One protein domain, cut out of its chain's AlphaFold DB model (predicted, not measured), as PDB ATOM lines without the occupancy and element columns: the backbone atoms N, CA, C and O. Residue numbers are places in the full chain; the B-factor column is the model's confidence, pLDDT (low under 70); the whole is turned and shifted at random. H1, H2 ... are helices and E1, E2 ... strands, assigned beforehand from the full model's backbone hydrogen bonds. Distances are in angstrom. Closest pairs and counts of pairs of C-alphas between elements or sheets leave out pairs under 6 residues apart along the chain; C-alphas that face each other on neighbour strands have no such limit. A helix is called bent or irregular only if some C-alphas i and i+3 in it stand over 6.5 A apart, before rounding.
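Overview. This is residues 45 to 168 of the 175 residues of an uncharacterized protein of Pyrococcus sp. (strain NA2) (UniProt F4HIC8). Two antiparallel four-strand sheets stand end to end in a rod: a small one, E1 to E4, at one end, and a larger, strongly twisted one, E5 to E8, covered on one face by the arm H2a of a bent helix. The other arm, H2b, runs on beside one end of E5, and the short helix H1 sits by E5 at residue 123. The printed part has 124 residues, with two named helices and eight named strands in the order H1 E1 E2 E3 E4 H2 E5 E6 E7 E8; its class is mixed, helices and strands. It is only just compact, close to loose, with a radius of gyration of the C-alphas of 16.5 A and spans of 55 by 25 by 20 A.

Along the chain. H1 is residues 45 to 50, beginning at C-alpha 45 at (114.030, 124.528, 81.289). E1 is residues 58 to 63, E2 66 to 71, E3 76 to 80 and E4 83 to 87. H2, residues 91 to 111, was assigned as one helix by its hydrogen bonds but is bent: C-alphas 101 and 104 are 7.0 A apart. Its arms are H2a, residues 91 to 101, 15.3 A long from C-alpha 91 at (107.742, 121.705, 76.380), and H2b, residues 104 to 111, 10.5 A. E5 is residues 116 to 130, 31.4 A; E6 133 to 144, 33.9 A; E7 147 to 158, 30.2 A. E8, residues 164 to 167, ends at C-alpha 167 at (92.864, 113.792, 82.292).

Arrangement. E5 E6 E7 E8 form a meander, each strand the antiparallel neighbour of the one before, with edge strands E5 and E8. N 126 and O 137 of E5 and E6 are 2.9 A apart, N 142 and O 149 of E6 and E7 2.8 A, and N 156 and O 165 of E7 and E8 2.8 A, within hydrogen-bond range. E5 bends by 84 degrees at residue 127 and E7 by 63 degrees at residue 152. H2a is on this sheet; its closest C-alphas to E7 are those of Ala 94 and Val 157, 5.7 A. H2b stands at a steep tilt of 44 degrees to H2a and only grazes the sheet with residues 105 to 110. H1 is on the sheet too, with the C-alphas of Arg 47 and Lys 123 6.3 A apart; with H2a it makes two layers, helices on one face of a sheet. E1 E2 E3 E4 form a second meander, with N 61 and O 68 2.8 A apart, N 69 and O 77 2.8 A, and N 78 and O 85 2.9 A. E4 and E5 are apart. In H1, H2a and H2b every O i to N i+4 pair is within hydrogen-bond range.

Size, cuts and confidence. The two C-alphas farthest apart are those of Gly 81 and Gly 113, 56.1 A. The printed part has no cut. The link from H1 to E1 is short, the others tight. The mean pLDDT of the printed part is 93.3, and no printed residue is under 70.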
ATOM      1  N   GLU A  45     112.667 125.019  81.538       90.19
ATOM      2  CA  GLU A  45     114.030 124.528  81.289       90.19
ATOM      3  C   GLU A  45     114.592 123.802  82.508       90.19
ATOM      4  O   GLU A  45     115.163 122.715  82.396       90.19
ATOM      5  N   LYS A  46     114.381 124.371  83.703       91.88
ATOM      6  CA  LYS A  46     114.756 123.709  84.952       91.88
ATOM      7  C   LYS A  46     114.054 122.358  85.079       91.88
ATOM      8  O   LYS A  46     114.685 121.376  85.462       91.88
ATOM      9  N   ARG A  47     112.764 122.301  84.744       94.25
ATOM     10  CA  ARG A  47     111.976 121.073  84.847       94.25
ATOM     11  C   ARG A  47     112.352 120.035  83.785       94.25
ATOM     12  O   ARG A  47     112.433 118.859  84.105       94.25
ATOM     13  N   LEU A  48     112.653 120.454  82.559       95.06
ATOM     14  CA  LEU A  48     113.218 119.605  81.510       95.06
ATOM     15  C   LEU A  48     114.548 118.996  81.957       95.06
ATOM     16  O   LEU A  48     114.754 117.792  81.819       95.06
ATOM     17  N   TYR A  49     115.421 119.795  82.567       93.31
ATOM     18  CA  TYR A  49     116.675 119.292  83.120       93.31
ATOM     19  C   TYR A  49     116.447 118.225  84.204       93.31
ATOM     20  O   TYR A  49     117.099 117.185  84.192       93.31
ATOM     21  N   GLU A  50     115.475 118.431  85.100       94.38
ATOM     22  CA  GLU A  50     115.068 117.428  86.101       94.38
ATOM     23  C   GLU A  50     114.503 116.140  85.471       94.38
ATOM     24  O   GLU A  50     114.641 115.067  86.054       94.38
ATOM     25  N   LEU A  51     113.903 116.223  84.279       94.50
ATOM     26  CA  LEU A  51     113.404 115.080  83.498       94.50
ATOM     27  C   LEU A  51     114.499 114.395  82.649       94.50
ATOM     28  O   LEU A  51     114.223 113.454  81.901       94.50
ATOM     29  N   GLY A  52     115.752 114.847  82.761       94.06
ATOM     30  CA  GLY A  52     116.902 114.259  82.073       94.06
ATOM     31  C   GLY A  52     117.146 114.796  80.662       94.06
ATOM     32  O   GLY A  52     117.834 114.141  79.877       94.06
ATOM     33  N   TYR A  53     116.593 115.963  80.317       95.44
ATOM     34  CA  TYR A  53     116.933 116.666  79.078       95.44
ATOM     35  C   TYR A  53     118.223 117.483  79.252       95.44
ATOM     36  O   TYR A  53     118.500 118.003  80.339       95.44
ATOM     37  N   PRO A  54     119.043 117.617  78.196       94.62
ATOM     38  CA  PRO A  54     120.274 118.387  78.266       94.62
ATOM     39  C   PRO A  54     119.964 119.887  78.298       94.62
ATOM     40  O   PRO A  54     118.952 120.337  77.776       94.62
ATOM     41  N   ARG A  55     120.869 120.700  78.851       90.81
ATOM     42  CA  ARG A  55     120.703 122.168  78.822       90.81
ATOM     43  C   ARG A  55     120.930 122.776  77.438       90.81
ATOM     44  O   ARG A  55     120.457 123.872  77.169       90.81
ATOM     45  N   LYS A  56     121.723 122.112  76.594       90.75
ATOM     46  CA  LYS A  56     122.068 122.539  75.230       90.75
ATOM     47  C   LYS A  56     122.276 121.309  74.350       90.75
ATOM     48  O   LYS A  56     122.772 120.295  74.834       90.75
ATOM     49  N   GLY A  57     121.949 121.423  73.062       92.75
ATOM     50  CA  GLY A  57     122.134 120.343  72.090       92.75
ATOM     51  C   GLY A  57     121.191 119.165  72.338       92.75
ATOM     52  O   GLY A  57     119.996 119.363  72.559       92.75
ATOM     53  N   PHE A  58     121.733 117.950  72.286       96.06
ATOM     54  CA  PHE A  58     120.979 116.715  72.479       96.06
ATOM     55  C   PHE A  58     121.775 115.688  73.289       96.06
ATOM     56  O   PHE A  58     123.005 115.724  73.327       96.06
ATOM     57  N   ILE A  59     121.061 114.749  73.905       95.94
ATOM     58  CA  ILE A  59     121.618 113.526  74.478       95.94
ATOM     59  C   ILE A  59     120.969 112.332  73.787       95.94
ATOM     60  O   ILE A  59     119.757 112.315  73.568       95.94
ATOM     61  N   ALA A  60     121.783 111.356  73.406       95.50
ATOM     62  CA  ALA A  60     121.319 110.121  72.797       95.50
ATOM     63  C   ALA A  60     121.523 108.977  73.792       95.50
ATOM     64  O   ALA A  60     122.652 108.692  74.191       95.50
ATOM     65  N   THR A  61     120.431 108.328  74.178       93.94
ATOM     66  CA  THR A  61     120.422 107.251  75.168       93.94
ATOM     67  C   THR A  61     119.801 106.009  74.551       93.94
ATOM     68  O   THR A  61     118.775 106.079  73.876       93.94
ATOM     69  N   LYS A  62     120.420 104.852  74.777       92.62
ATOM     70  CA  LYS A  62     119.832 103.568  74.401       92.62
ATOM     71  C   LYS A  62     118.896 103.110  75.518       92.62
ATOM     72  O   LYS A  62     119.354 102.831  76.623       92.62
ATOM     73  N   GLU A  63     117.609 103.018  75.220       86.94
ATOM     74  CA  GLU A  63     116.585 102.477  76.113       86.94
ATOM     75  C   GLU A  63     116.061 101.174  75.495       86.94
ATOM     76  O   GLU A  63     115.402 101.174  74.454       86.94
ATOM     77  N   ASN A  64     116.390 100.037  76.115       85.81
ATOM     78  CA  ASN A  64     116.095  98.697  75.594       85.81
ATOM     79  C   ASN A  64     116.647  98.491  74.163       85.81
ATOM     80  O   ASN A  64     117.855  98.571  73.922       85.81
ATOM     81  N   SER A  65     115.758  98.212  73.207       86.56
ATOM     82  CA  SER A  65     116.034  98.055  71.775       86.56
ATOM     83  C   SER A  65     115.902  99.360  70.976       86.56
ATOM     84  O   SER A  65     116.039  99.334  69.752       86.56
ATOM     85  N   SER A  66     115.647 100.489  71.645       89.56
ATOM     86  CA  SER A  66     115.383 101.782  71.010       89.56
ATOM     87  C   SER A  66     116.472 102.805  71.335       89.56
ATOM     88  O   SER A  66     117.015 102.841  72.439       89.56
ATOM     89  N   LEU A  67     116.801 103.658  70.370       93.94
ATOM     90  CA  LEU A  67     117.636 104.839  70.577       93.94
ATOM     91  C   LEU A  67     116.719 106.047  70.783       93.94
ATOM     92  O   LEU A  67     115.931 106.376  69.898       93.94
ATOM     93  N   VAL A  68     116.834 106.704  71.931       95.06
ATOM     94  CA  VAL A  68     116.098 107.923  72.271       95.06
ATOM     95  C   VAL A  68     117.051 109.103  72.180       95.06
ATOM     96  O   VAL A  68     118.047 109.160  72.897       95.06
ATOM     97  N   ILE A  69     116.743 110.061  71.317       96.31
ATOM     98  CA  ILE A  69     117.457 111.332  71.218       96.31
ATOM     99  C   ILE A  69     116.579 112.392  71.873       96.31
ATOM    100  O   ILE A  69     115.467 112.639  71.409       96.31
ATOM    101  N   LYS A  70     117.069 113.001  72.954       96.56
ATOM    102  CA  LYS A  70     116.400 114.086  73.677       96.56
ATOM    103  C   LYS A  70     117.099 115.411  73.408       96.56
ATOM    104  O   LYS A  70     118.292 115.532  73.684       96.56
ATOM    105  N   TYR A  71     116.362 116.396  72.911       96.94
ATOM    106  CA  TYR A  71     116.865 117.743  72.636       96.94
ATOM    107  C   TYR A  71     116.585 118.691  73.800       96.94
ATOM    108  O   TYR A  71     115.662 118.476  74.580       96.94
ATOM    109  N   ALA A  72     117.373 119.756  73.925       94.88
ATOM    110  CA  ALA A  72     117.268 120.689  75.049       94.88
ATOM    111  C   ALA A  72     115.893 121.371  75.205       94.88
ATOM    112  O   ALA A  72     115.523 121.755  76.309       94.88
ATOM    113  N   ASP A  73     115.121 121.487  74.124       93.56
ATOM    114  CA  ASP A  73     113.779 122.083  74.099       93.56
ATOM    115  C   ASP A  73     112.652 121.112  74.516       93.56
ATOM    116  O   ASP A  73     111.483 121.495  74.637       93.56
ATOM    117  N   GLY A  74     112.981 119.840  74.752       94.94
ATOM    118  CA  GLY A  74     112.009 118.796  75.054       94.94
ATOM    119  C   GLY A  74     111.464 118.060  73.825       94.94
ATOM    120  O   GLY A  74     110.640 117.156  73.975       94.94
ATOM    121  N   SER A  75     111.896 118.374  72.608       96.69
ATOM    122  CA  SER A  75     111.603 117.505  71.463       96.69
ATOM    123  C   SER A  75     112.390 116.191  71.579       96.69
ATOM    124  O   SER A  75     113.454 116.127  72.212       96.69
ATOM    125  N   ILE A  76     111.842 115.102  71.029       96.06
ATOM    126  CA  ILE A  76     112.521 113.797  71.020       96.06
ATOM    127  C   ILE A  76     112.407 113.097  69.672       96.06
ATOM    128  O   ILE A  76     111.434 113.264  68.935       96.06
ATOM    129  N   VAL A  77     113.394 112.251  69.396       95.69
ATOM    130  CA  VAL A  77     113.375 111.286  68.295       95.69
ATOM    131  C   VAL A  77     113.586 109.897  68.876       95.69
ATOM    132  O   VAL A  77     114.525 109.676  69.640       95.69
ATOM    133  N   LEU A  78     112.706 108.967  68.526       94.38
ATOM    134  CA  LEU A  78     112.804 107.566  68.915       94.38
ATOM    135  C   LEU A  78     113.126 106.746  67.669       94.38
ATOM    136  O   LEU A  78     112.410 106.820  66.678       94.38
ATOM    137  N   LYS A  79     114.191 105.952  67.715       93.75
ATOM    138  CA  LYS A  79     114.521 104.993  66.662       93.75
ATOM    139  C   LYS A  79     114.419 103.576  67.206       93.75
ATOM    140  O   LYS A  79     115.211 103.199  68.071       93.75
ATOM    141  N   THR A  80     113.525 102.781  66.633       91.25
ATOM    142  CA  THR A  80     113.284 101.380  67.004       91.25
ATOM    143  C   THR A  80     113.509 100.500  65.779       91.25
ATOM    144  O   THR A  80     112.719 100.504  64.836       91.25
ATOM    145  N   GLY A  81     114.623  99.761  65.750       88.12
ATOM    146  CA  GLY A  81     115.035  99.020  64.553       88.12
ATOM    147  C   GLY A  81     115.244  99.952  63.350       88.12
ATOM    148  O   GLY A  81     116.151 100.789  63.362       88.12
ATOM    149  N   MET A  82     114.404  99.802  62.320       87.88
ATOM    150  CA  MET A  82     114.378 100.670  61.131       87.88
ATOM    151  C   MET A  82     113.382 101.836  61.228       87.88
ATOM    152  O   MET A  82     113.440 102.742  60.400       87.88
ATOM    153  N   HIS A  83     112.473 101.820  62.203       91.38
ATOM    154  CA  HIS A  83     111.449 102.848  62.350       91.38
ATOM    155  C   HIS A  83     111.992 104.062  63.110       91.38
ATOM    156  O   HIS A  83     112.756 103.899  64.066       91.38
ATOM    157  N   ILE A  84     111.611 105.270  62.681       93.12
ATOM    158  CA  ILE A  84     111.988 106.532  63.325       93.12
ATOM    159  C   ILE A  84     110.718 107.341  63.580       93.12
ATOM    160  O   ILE A  84     110.071 107.795  62.638       93.12
ATOM    161  N   ASP A  85     110.414 107.557  64.854       94.06
ATOM    162  CA  ASP A  85     109.332 108.414  65.310       94.06
ATOM    163  C   ASP A  85     109.869 109.778  65.735       94.06
ATOM    164  O   ASP A  85     110.771 109.891  66.574       94.06
ATOM    165  N   TYR A  86     109.255 110.826  65.200       94.94
ATOM    166  CA  TYR A  86     109.552 112.209  65.551       94.94
ATOM    167  C   TYR A  86     108.462 112.755  66.469       94.94
ATOM    168  O   TYR A  86     107.274 112.646  66.166       94.94
ATOM    169  N   TYR A  87     108.870 113.377  67.573       96.38
ATOM    170  CA  TYR A  87     107.989 114.045  68.530       96.38
ATOM    171  C   TYR A  87     108.442 115.507  68.663       96.38
ATOM    172  O   TYR A  87     109.206 115.840  69.577       96.38
ATOM    173  N   PRO A  88     108.042 116.372  67.713       96.38
ATOM    174  CA  PRO A  88     108.600 117.716  67.571       96.38
ATOM    175  C   PRO A  88     108.095 118.717  68.612       96.38
ATOM    176  O   PRO A  88     108.713 119.761  68.782       96.38
ATOM    177  N   VAL A  89     106.980 118.438  69.296       97.19
ATOM    178  CA  VAL A  89     106.372 119.415  70.209       97.19
ATOM    179  C   VAL A  89     107.255 119.604  71.443       97.19
ATOM    180  O   VAL A  89     107.433 118.691  72.261       97.19
ATOM    181  N   THR A  90     107.782 120.817  71.578       96.62
ATOM    182  CA  THR A  90     108.631 121.236  72.696       96.62
ATOM    183  C   THR A  90     107.806 121.414  73.970       96.62
ATOM    184  O   THR A  90     106.575 121.526  73.932       96.62
ATOM    185  N   ALA A  91     108.463 121.456  75.130       96.25
ATOM    186  CA  ALA A  91     107.742 121.705  76.380       96.25
ATOM    187  C   ALA A  91     107.137 123.119  76.431       96.25
ATOM    188  O   ALA A  91     106.058 123.313  76.995       96.25
ATOM    189  N   GLU A  92     107.805 124.101  75.820       94.88
ATOM    190  CA  GLU A  92     107.303 125.475  75.724       94.88
ATOM    191  C   GLU A  92     106.086 125.576  74.805       94.88
ATOM    192  O   GLU A  92     105.086 126.201  75.169       94.88
ATOM    193  N   GLU A  93     106.133 124.909  73.649       96.31
ATOM    194  CA  GLU A  93     104.996 124.838  72.734       96.31
ATOM    195  C   GLU A  93     103.805 124.144  73.404       96.31
ATOM    196  O   GLU A  93     102.680 124.647  73.356       96.31
ATOM    197  N   ALA A  94     104.044 123.041  74.117       97.25
ATOM    198  CA  ALA A  94     103.004 122.356  74.878       97.25
ATOM    199  C   ALA A  94     102.384 123.252  75.965       97.25
ATOM    200  O   ALA A  94     101.162 123.269  76.127       97.25
ATOM    201  N   LEU A  95     103.191 124.038  76.685       96.00
ATOM    202  CA  LEU A  95     102.681 124.996  77.671       96.00
ATOM    203  C   LEU A  95     101.818 126.080  77.016       96.00
ATOM    204  O   LEU A  95     100.785 126.463  77.574       96.00
ATOM    205  N   LEU A  96     102.228 126.583  75.850       95.88
ATOM    206  CA  LEU A  96     101.459 127.572  75.103       95.88
ATOM    207  C   LEU A  96     100.094 127.006  74.693       95.88
ATOM    208  O   LEU A  96      99.073 127.632  74.980       95.88
ATOM    209  N   LEU A  97     100.071 125.806  74.109       96.88
ATOM    210  CA  LEU A  97      98.841 125.114  73.714       96.88
ATOM    211  C   LEU A  97      97.925 124.859  74.920       96.88
ATOM    212  O   LEU A  97      96.722 125.129  74.868       96.88
ATOM    213  N   ALA A  98      98.495 124.431  76.048       95.69
ATOM    214  CA  ALA A  98      97.752 124.229  77.287       95.69
ATOM    215  C   ALA A  98      97.133 125.535  77.823       95.69
ATOM    216  O   ALA A  98      95.986 125.551  78.268       95.69
ATOM    217  N   ARG A  99      97.858 126.659  77.759       94.88
ATOM    218  CA  ARG A  99      97.336 127.982  78.152       94.88
ATOM    219  C   ARG A  99      96.229 128.460  77.216       94.88
ATOM    220  O   ARG A  99      95.221 128.985  77.691       94.88
ATOM    221  N   GLN A 100      96.408 128.268  75.912       95.88
ATOM    222  CA  GLN A 100      95.418 128.626  74.896       95.88
ATOM    223  C   GLN A 100      94.107 127.859  75.090       95.88
ATOM    224  O   GLN A 100      93.043 128.453  74.942       95.88
ATOM    225  N   HIS A 101      94.169 126.596  75.516       94.88
ATOM    226  CA  HIS A 101      92.979 125.796  75.810       94.88
ATOM    227  C   HIS A 101      92.064 126.440  76.871       94.88
ATOM    228  O   HIS A 101      90.844 126.469  76.712       94.88
ATOM    229  N   PHE A 102      92.636 127.019  77.933       93.31
ATOM    230  CA  PHE A 102      91.866 127.657  79.012       93.31
ATOM    231  C   PHE A 102      91.562 129.142  78.782       93.31
ATOM    232  O   PHE A 102      90.745 129.712  79.508       93.31
ATOM    233  N   ALA A 103      92.181 129.787  77.790       94.19
ATOM    234  CA  ALA A 103      91.921 131.188  77.457       94.19
ATOM    235  C   ALA A 103      90.426 131.494  77.203       94.19
ATOM    236  O   ALA A 103      89.906 132.388  77.878       94.19
ATOM    237  N   PRO A 104      89.695 130.753  76.340       95.12
ATOM    238  CA  PRO A 104      88.278 131.029  76.098       95.12
ATOM    239  C   PRO A 104      87.404 130.750  77.328       95.12
ATOM    240  O   PRO A 104      86.441 131.473  77.577       95.12
ATOM    241  N   ILE A 105      87.745 129.737  78.133       93.06
ATOM    242  CA  ILE A 105      87.018 129.407  79.370       93.06
ATOM    243  C   ILE A 105      87.149 130.561  80.368       93.06
ATOM    244  O   ILE A 105      86.153 131.061  80.885       93.06
ATOM    245  N   ASN A 106      88.376 131.027  80.594       94.06
ATOM    246  CA  ASN A 106      88.659 132.142  81.494       94.06
ATOM    247  C   ASN A 106      88.003 133.445  81.036       94.06
ATOM    248  O   ASN A 106      87.543 134.224  81.869       94.06
ATOM    249  N   GLN A 107      87.953 133.678  79.724       94.88
ATOM    250  CA  GLN A 107      87.265 134.834  79.168       94.88
ATOM    251  C   GLN A 107      85.768 134.795  79.502       94.88
ATOM    252  O   GLN A 107      85.258 135.760  80.065       94.88
ATOM    253  N   ARG A 108      85.092 133.664  79.265       95.06
ATOM    254  CA  ARG A 108      83.669 133.509  79.606       95.06
ATOM    255  C   ARG A 108      83.413 133.686  81.101       95.06
ATOM    256  O   ARG A 108      82.499 134.403  81.482       95.06
ATOM    257  N   LEU A 109      84.232 133.081  81.965       93.00
ATOM    258  CA  LEU A 109      84.092 133.238  83.421       93.00
ATOM    259  C   LEU A 109      84.164 134.710  83.845       93.00
ATOM    260  O   LEU A 109      83.365 135.155  84.667       93.00
ATOM    261  N   LYS A 110      85.078 135.470  83.234       92.88
ATOM    262  CA  LYS A 110      85.205 136.910  83.459       92.88
ATOM    263  C   LYS A 110      83.977 137.681  82.968       92.88
ATOM    264  O   LYS A 110      83.528 138.580  83.672       92.88
ATOM    265  N   GLU A 111      83.436 137.336  81.801       95.19
ATOM    266  CA  GLU A 111      82.213 137.942  81.246       95.19
ATOM    267  C   GLU A 111      80.997 137.722  82.163       95.19
ATOM    268  O   GLU A 111      80.208 138.641  82.361       95.19
ATOM    269  N   TYR A 112      80.901 136.559  82.815       94.44
ATOM    270  CA  TYR A 112      79.875 136.268  83.828       94.44
ATOM    271  C   TYR A 112      80.165 136.873  85.216       94.44
ATOM    272  O   TYR A 112      79.446 136.589  86.173       94.44
ATOM    273  N   GLY A 113      81.225 137.672  85.369       91.81
ATOM    274  CA  GLY A 113      81.603 138.274  86.652       91.81
ATOM    275  C   GLY A 113      82.096 137.267  87.699       91.81
ATOM    276  O   GLY A 113      82.222 137.605  88.878       91.81
ATOM    277  N   LEU A 114      82.396 136.029  87.298       90.50
ATOM    278  CA  LEU A 114      82.923 135.010  88.194       90.50
ATOM    279  C   LEU A 114      84.409 135.270  88.435       90.50
ATOM    280  O   LEU A 114      85.223 135.274  87.513       90.50
ATOM    281  N   LYS A 115      84.791 135.420  89.705       91.00
ATOM    282  CA  LYS A 115      86.195 135.555  90.130       91.00
ATOM    283  C   LYS A 115      86.920 134.206  90.156       91.00
ATOM    284  O   LYS A 115      87.509 133.827  91.168       91.00
ATOM    285  N   ILE A 116      86.814 133.456  89.065       91.06
ATOM    286  CA  ILE A 116      87.425 132.140  88.890       91.06
ATOM    287  C   ILE A 116      88.317 132.178  87.653       91.06
ATOM    288  O   ILE A 116      87.902 132.657  86.598       91.06
ATOM    289  N   ARG A 117      89.532 131.641  87.765       93.31
ATOM    290  CA  ARG A 117      90.464 131.504  86.644       93.31
ATOM    291  C   ARG A 117      91.202 130.177  86.708       93.31
ATOM    292  O   ARG A 117      91.814 129.857  87.719       93.31
ATOM    293  N   PHE A 118      91.240 129.457  85.600       93.44
ATOM    294  CA  PHE A 118      92.104 128.297  85.425       93.44
ATOM    295  C   PHE A 118      93.481 128.721  84.913       93.44
ATOM    296  O   PHE A 118      93.603 129.569  84.022       93.44
ATOM    297  N   PHE A 119      94.535 128.139  85.470       93.00
ATOM    298  CA  PHE A 119      95.906 128.369  85.034       93.00
ATOM    299  C   PHE A 119      96.741 127.095  85.123       93.00
ATOM    300  O   PHE A 119      96.454 126.179  85.889       93.00
ATOM    301  N   ILE A 120      97.799 127.055  84.317       93.81
ATOM    302  CA  ILE A 120      98.696 125.907  84.221       93.81
ATOM    303  C   ILE A 120      99.903 126.120  85.119       93.81
ATOM    304  O   ILE A 120     100.549 127.173  85.058       93.81
ATOM    305  N   LYS A 121     100.238 125.117  85.929       93.56
ATOM    306  CA  LYS A 121     101.427 125.154  86.780       93.56
ATOM    307  C   LYS A 121     102.630 124.588  86.025       93.56
ATOM    308  O   LYS A 121     102.938 123.415  86.104       93.56
ATOM    309  N   GLU A 122     103.358 125.445  85.320       91.94
ATOM    310  CA  GLU A 122     104.515 125.068  84.479       91.94
ATOM    311  C   GLU A 122     105.589 124.205  85.178       91.94
ATOM    312  O   GLU A 122     106.196 123.342  84.553       91.94
ATOM    313  N   LYS A 123     105.775 124.368  86.496       91.88
ATOM    314  CA  LYS A 123     106.727 123.575  87.298       91.88
ATOM    315  C   LYS A 123     106.345 122.096  87.445       91.88
ATOM    316  O   LYS A 123     107.161 121.321  87.928       91.88
ATOM    317  N   THR A 124     105.120 121.715  87.089       93.50
ATOM    318  CA  THR A 124     104.621 120.336  87.204       93.50
ATOM    319  C   THR A 124     104.637 119.593  85.873       93.50
ATOM    320  O   THR A 124     104.043 118.523  85.774       93.50
ATOM    321  N   LEU A 125     105.347 120.134  84.871       95.88
ATOM    322  CA  LEU A 125     105.633 119.438  83.619       95.88
ATOM    323  C   LEU A 125     106.108 118.007  83.907       95.88
ATOM    324  O   LEU A 125     107.051 117.787  84.678       95.88
ATOM    325  N   THR A 126     105.446 117.046  83.278       95.50
ATOM    326  CA  THR A 126     105.787 115.627  83.338       95.50
ATOM    327  C   THR A 126     105.598 114.978  81.974       95.50
ATOM    328  O   THR A 126     104.794 115.430  81.156       95.50
ATOM    329  N   GLU A 127     106.333 113.897  81.743       94.75
ATOM    330  CA  GLU A 127     106.127 113.029  80.589       94.75
ATOM    331  C   GLU A 127     105.063 111.987  80.910       94.75
ATOM    332  O   GLU A 127     105.033 111.432  82.012       94.75
ATOM    333  N   LYS A 128     104.203 111.697  79.935       93.94
ATOM    334  CA  LYS A 128     103.280 110.566  80.004       93.94
ATOM    335  C   LYS A 128     103.325 109.776  78.707       93.94
ATOM    336  O   LYS A 128     103.371 110.353  77.622       93.94
ATOM    337  N   VAL A 129     103.290 108.456  78.830       91.88
ATOM    338  CA  VAL A 129     103.222 107.520  77.705       91.88
ATOM    339  C   VAL A 129     101.908 106.753  77.817       91.88
ATOM    340  O   VAL A 129     101.565 106.271  78.898       91.88
ATOM    341  N   LYS A 130     101.145 106.685  76.726       88.06
ATOM    342  CA  LYS A 130      99.858 105.981  76.650       88.06
ATOM    343  C   LYS A 130      99.794 105.235  75.321       88.06
ATOM    344  O   LYS A 130      99.538 105.843  74.282       88.06
ATOM    345  N   GLY A 131     100.064 103.930  75.361       86.19
ATOM    346  CA  GLY A 131     100.374 103.165  74.150       86.19
ATOM    347  C   GLY A 131     101.605 103.758  73.461       86.19
ATOM    348  O   GLY A 131     102.572 104.109  74.137       86.19
ATOM    349  N   ASP A 132     101.522 103.966  72.150       85.12
ATOM    350  CA  ASP A 132     102.606 104.565  71.355       85.12
ATOM    351  C   ASP A 132     102.624 106.100  71.409       85.12
ATOM    352  O   ASP A 132     103.511 106.755  70.868       85.12
ATOM    353  N   GLN A 133     101.641 106.709  72.072       91.81
ATOM    354  CA  GLN A 133     101.510 108.157  72.136       91.81
ATOM    355  C   GLN A 133     102.245 108.715  73.356       91.81
ATOM    356  O   GLN A 133     102.125 108.211  74.477       91.81
ATOM    357  N   ARG A 134     102.976 109.810  73.144       94.81
ATOM    358  CA  ARG A 134     103.730 110.516  74.186       94.81
ATOM    359  C   ARG A 134     103.159 111.907  74.399       94.81
ATOM    360  O   ARG A 134     102.818 112.594  73.439       94.81
ATOM    361  N   TYR A 135     103.097 112.336  75.653       97.06
ATOM    362  CA  TYR A 135     102.449 113.579  76.052       97.06
ATOM    363  C   TYR A 135     103.328 114.407  76.979       97.06
ATOM    364  O   TYR A 135     104.055 113.867  77.817       97.06
ATOM    365  N   TRP A 136     103.189 115.722  76.848       97.44
ATOM    366  CA  TRP A 136     103.585 116.694  77.855       97.44
ATOM    367  C   TRP A 136     102.392 117.036  78.729       97.44
ATOM    368  O   TRP A 136     101.417 117.586  78.225       97.44
ATOM    369  N   CYS A 137     102.457 116.720  80.017       96.62
ATOM    370  CA  CYS A 137     101.359 116.949  80.946       96.62
ATOM    371  C   CYS A 137     101.713 118.009  81.987       96.62
ATOM    372  O   CYS A 137     102.837 118.045  82.487       96.62
ATOM    373  N   PHE A 138     100.732 118.832  82.350       95.81
ATOM    374  CA  PHE A 138     100.844 119.866  83.374       95.81
ATOM    375  C   PHE A 138      99.642 119.817  84.310       95.81
ATOM    376  O   PHE A 138      98.524 119.557  83.868       95.81
ATOM    377  N   GLU A 139      99.842 120.137  85.585       95.00
ATOM    378  CA  GLU A 139      98.717 120.304  86.513       95.00
ATOM    379  C   GLU A 139      97.906 121.559  86.185       95.00
ATOM    380  O   GLU A 139      98.455 122.652  85.967       95.00
ATOM    381  N   VAL A 140      96.587 121.408  86.249       94.75
ATOM    382  CA  VAL A 140      95.617 122.493  86.130       94.75
ATOM    383  C   VAL A 140      95.241 122.979  87.522       94.75
ATOM    384  O   VAL A 140      94.807 122.221  88.392       94.75
ATOM    385  N   TRP A 141      95.391 124.278  87.731       94.12
ATOM    386  CA  TRP A 141      95.066 124.946  88.978       94.12
ATOM    387  C   TRP A 141      93.952 125.959  88.751       94.12
ATOM    388  O   TRP A 141      93.799 126.514  87.663       94.12
ATOM    389  N   GLN A 142      93.177 126.199  89.797       93.81
ATOM    390  CA  GLN A 142      92.104 127.174  89.821       93.81
ATOM    391  C   GLN A 142      92.451 128.270  90.823       93.81
ATOM    392  O   GLN A 142      92.835 127.993  91.953       93.81
ATOM    393  N   ASP A 143      92.308 129.520  90.412       93.38
ATOM    394  CA  ASP A 143      92.323 130.690  91.278       93.38
ATOM    395  C   ASP A 143      90.875 131.124  91.507       93.38
ATOM    396  O   ASP A 143      90.153 131.383  90.540       93.38
ATOM    397  N   ARG A 144      90.436 131.149  92.765       91.12
ATOM    398  CA  ARG A 144      89.127 131.653  93.179       91.12
ATOM    399  C   ARG A 144      89.337 132.764  94.196       91.12
ATOM    400  O   ARG A 144      89.709 132.492  95.333       91.12
ATOM    401  N   ASP A 145      89.086 133.999  93.773       87.81
ATOM    402  CA  ASP A 145      89.229 135.208  94.602       87.81
ATOM    403  C   ASP A 145      90.585 135.283  95.347       87.81
ATOM    404  O   ASP A 145      90.649 135.598  96.532       87.81
ATOM    405  N   GLY A 146      91.683 134.922  94.668       86.06
ATOM    406  CA  GLY A 146      93.042 134.918  95.223       86.06
ATOM    407  C   GLY A 146      93.453 133.605  95.898       86.06
ATOM    408  O   GLY A 146      94.638 133.398  96.173       86.06
ATOM    409  N   THR A 147      92.511 132.686  96.127       89.25
ATOM    410  CA  THR A 147      92.801 131.350  96.662       89.25
ATOM    411  C   THR A 147      93.138 130.388  95.531       89.25
ATOM    412  O   THR A 147      92.309 130.114  94.663       89.25
ATOM    413  N   LYS A 148      94.354 129.832  95.553       91.12
ATOM    414  CA  LYS A 148      94.832 128.877  94.544       91.12
ATOM    415  C   LYS A 148      94.587 127.442  94.996       91.12
ATOM    416  O   LYS A 148      95.167 126.997  95.982       91.12
ATOM    417  N   LEU A 149      93.778 126.719  94.236       90.94
ATOM    418  CA  LEU A 149      93.393 125.335  94.479       90.94
ATOM    419  C   LEU A 149      93.920 124.446  93.353       90.94
ATOM    420  O   LEU A 149      93.835 124.796  92.174       90.94
ATOM    421  N   ASN A 150      94.457 123.281  93.712       85.69
ATOM    422  CA  ASN A 150      94.753 122.247  92.731       85.69
ATOM    423  C   ASN A 150      93.430 121.596  92.306       85.69
ATOM    424  O   ASN A 150      92.657 121.169  93.161       85.69
ATOM    425  N   THR A 151      93.162 121.520  91.002       84.38
ATOM    426  CA  THR A 151      91.959 120.833  90.497       84.38
ATOM    427  C   THR A 151      92.135 119.315  90.442       84.38
ATOM    428  O   THR A 151      91.205 118.606  90.074       84.38
ATOM    429  N   TYR A 152      93.339 118.831  90.761       82.62
ATOM    430  CA  TYR A 152      93.839 117.472  90.564       82.62
ATOM    431  C   TYR A 152      93.906 117.031  89.100       82.62
ATOM    432  O   TYR A 152      94.484 115.992  88.821       82.62
ATOM    433  N   ASN A 153      93.397 117.817  88.153       89.75
ATOM    434  CA  ASN A 153      93.424 117.471  86.741       89.75
ATOM    435  C   ASN A 153      94.766 117.814  86.097       89.75
ATOM    436  O   ASN A 153      95.429 118.796  86.451       89.75
ATOM    437  N   TYR A 154      95.113 117.034  85.081       93.56
ATOM    438  CA  TYR A 154      96.237 117.285  84.197       93.56
ATOM    439  C   TYR A 154      95.728 117.680  82.817       93.56
ATOM    440  O   TYR A 154      94.795 117.081  82.290       93.56
ATOM    441  N   ILE A 155      96.368 118.672  82.211       95.75
ATOM    442  CA  ILE A 155      96.248 118.942  80.782       95.75
ATOM    443  C   ILE A 155      97.464 118.342  80.091       95.75
ATOM    444  O   ILE A 155      98.599 118.635  80.461       95.75
ATOM    445  N   CYS A 156      97.224 117.481  79.114       96.44
ATOM    446  CA  CYS A 156      98.247 116.745  78.393       96.44
ATOM    447  C   CYS A 156      98.205 117.112  76.911       96.44
ATOM    448  O   CYS A 156      97.155 117.061  76.276       96.44
ATOM    449  N   VAL A 157      99.359 117.462  76.355       97.69
ATOM    450  CA  VAL A 157      99.533 117.805  74.945       97.69
ATOM    451  C   VAL A 157     100.294 116.687  74.258       97.69
ATOM    452  O   VAL A 157     101.387 116.315  74.685       97.69
ATOM    453  N   ASN A 158      99.709 116.140  73.201       97.31
ATOM    454  CA  ASN A 158     100.317 115.102  72.392       97.31
ATOM    455  C   ASN A 158     101.563 115.644  71.683       97.31
ATOM    456  O   ASN A 158     101.509 116.672  71.004       97.31
ATOM    457  N   ARG A 159     102.679 114.926  71.819       96.94
ATOM    458  CA  ARG A 159     103.987 115.388  71.347       96.94
ATOM    459  C   ARG A 159     104.207 115.248  69.839       96.94
ATOM    460  O   ARG A 159     105.204 115.758  69.335       96.94
ATOM    461  N   GLN A 160     103.299 114.576  69.132       95.31
ATOM    462  CA  GLN A 160     103.287 114.462  67.669       95.31
ATOM    463  C   GLN A 160     102.187 115.324  67.054       95.31
ATOM    464  O   GLN A 160     102.445 116.118  66.155       95.31
ATOM    465  N   THR A 161     100.957 115.185  67.550       96.06
ATOM    466  CA  THR A 161      99.763 115.742  66.893       96.06
ATOM    467  C   THR A 161      99.342 117.107  67.422       96.06
ATOM    468  O   THR A 161      98.437 117.711  66.854       96.06
ATOM    469  N   LYS A 162      99.950 117.591  68.516       96.88
ATOM    470  CA  LYS A 162      99.543 118.813  69.244       96.88
ATOM    471  C   LYS A 162      98.141 118.742  69.861       96.88
ATOM    472  O   LYS A 162      97.672 119.729  70.425       96.88
ATOM    473  N   ALA A 163      97.476 117.588  69.788       96.38
ATOM    474  CA  ALA A 163      96.168 117.387  70.392       96.38
ATOM    475  C   ALA A 163      96.239 117.584  71.910       96.38
ATOM    476  O   ALA A 163      97.159 117.098  72.569       96.38
ATOM    477  N   VAL A 164      95.253 118.284  72.460       96.12
ATOM    478  CA  VAL A 164      95.166 118.595  73.887       96.12
ATOM    479  C   VAL A 164      94.069 117.743  74.509       96.12
ATOM    480  O   VAL A 164      92.938 117.745  74.028       96.12
ATOM    481  N   ILE A 165      94.394 117.040  75.590       94.25
ATOM    482  CA  ILE A 165      93.446 116.257  76.386       94.25
ATOM    483  C   ILE A 165      93.514 116.701  77.847       94.25
ATOM    484  O   ILE A 165      94.569 117.109  78.332       94.25
ATOM    485  N   ILE A 166      92.394 116.610  78.557       91.75
ATOM    486  CA  ILE A 166      92.350 116.790  80.008       91.75
ATOM    487  C   ILE A 166      92.120 115.418  80.622       91.75
ATOM    488  O   ILE A 166      91.177 114.719  80.256       91.75
ATOM    489  N   GLU A 167      92.985 115.034  81.548       88.44
ATOM    490  CA  GLU A 167      92.864 113.792  82.292       88.44
ATOM    491  C   GLU A 167      92.666 114.105  83.774       88.44
ATOM    492  O   GLU A 167      93.378 114.923  84.361       88.44
ATOM    493  N   SER A 168      91.689 113.436  84.382       78.94
ATOM    494  CA  SER A 168      91.531 113.426  85.830       78.94
ATOM    495  C   SER A 168      92.217 112.179  86.395       78.94
ATOM    496  O   SER A 168      92.080 111.104  85.809       78.94
TER     497      SER A 168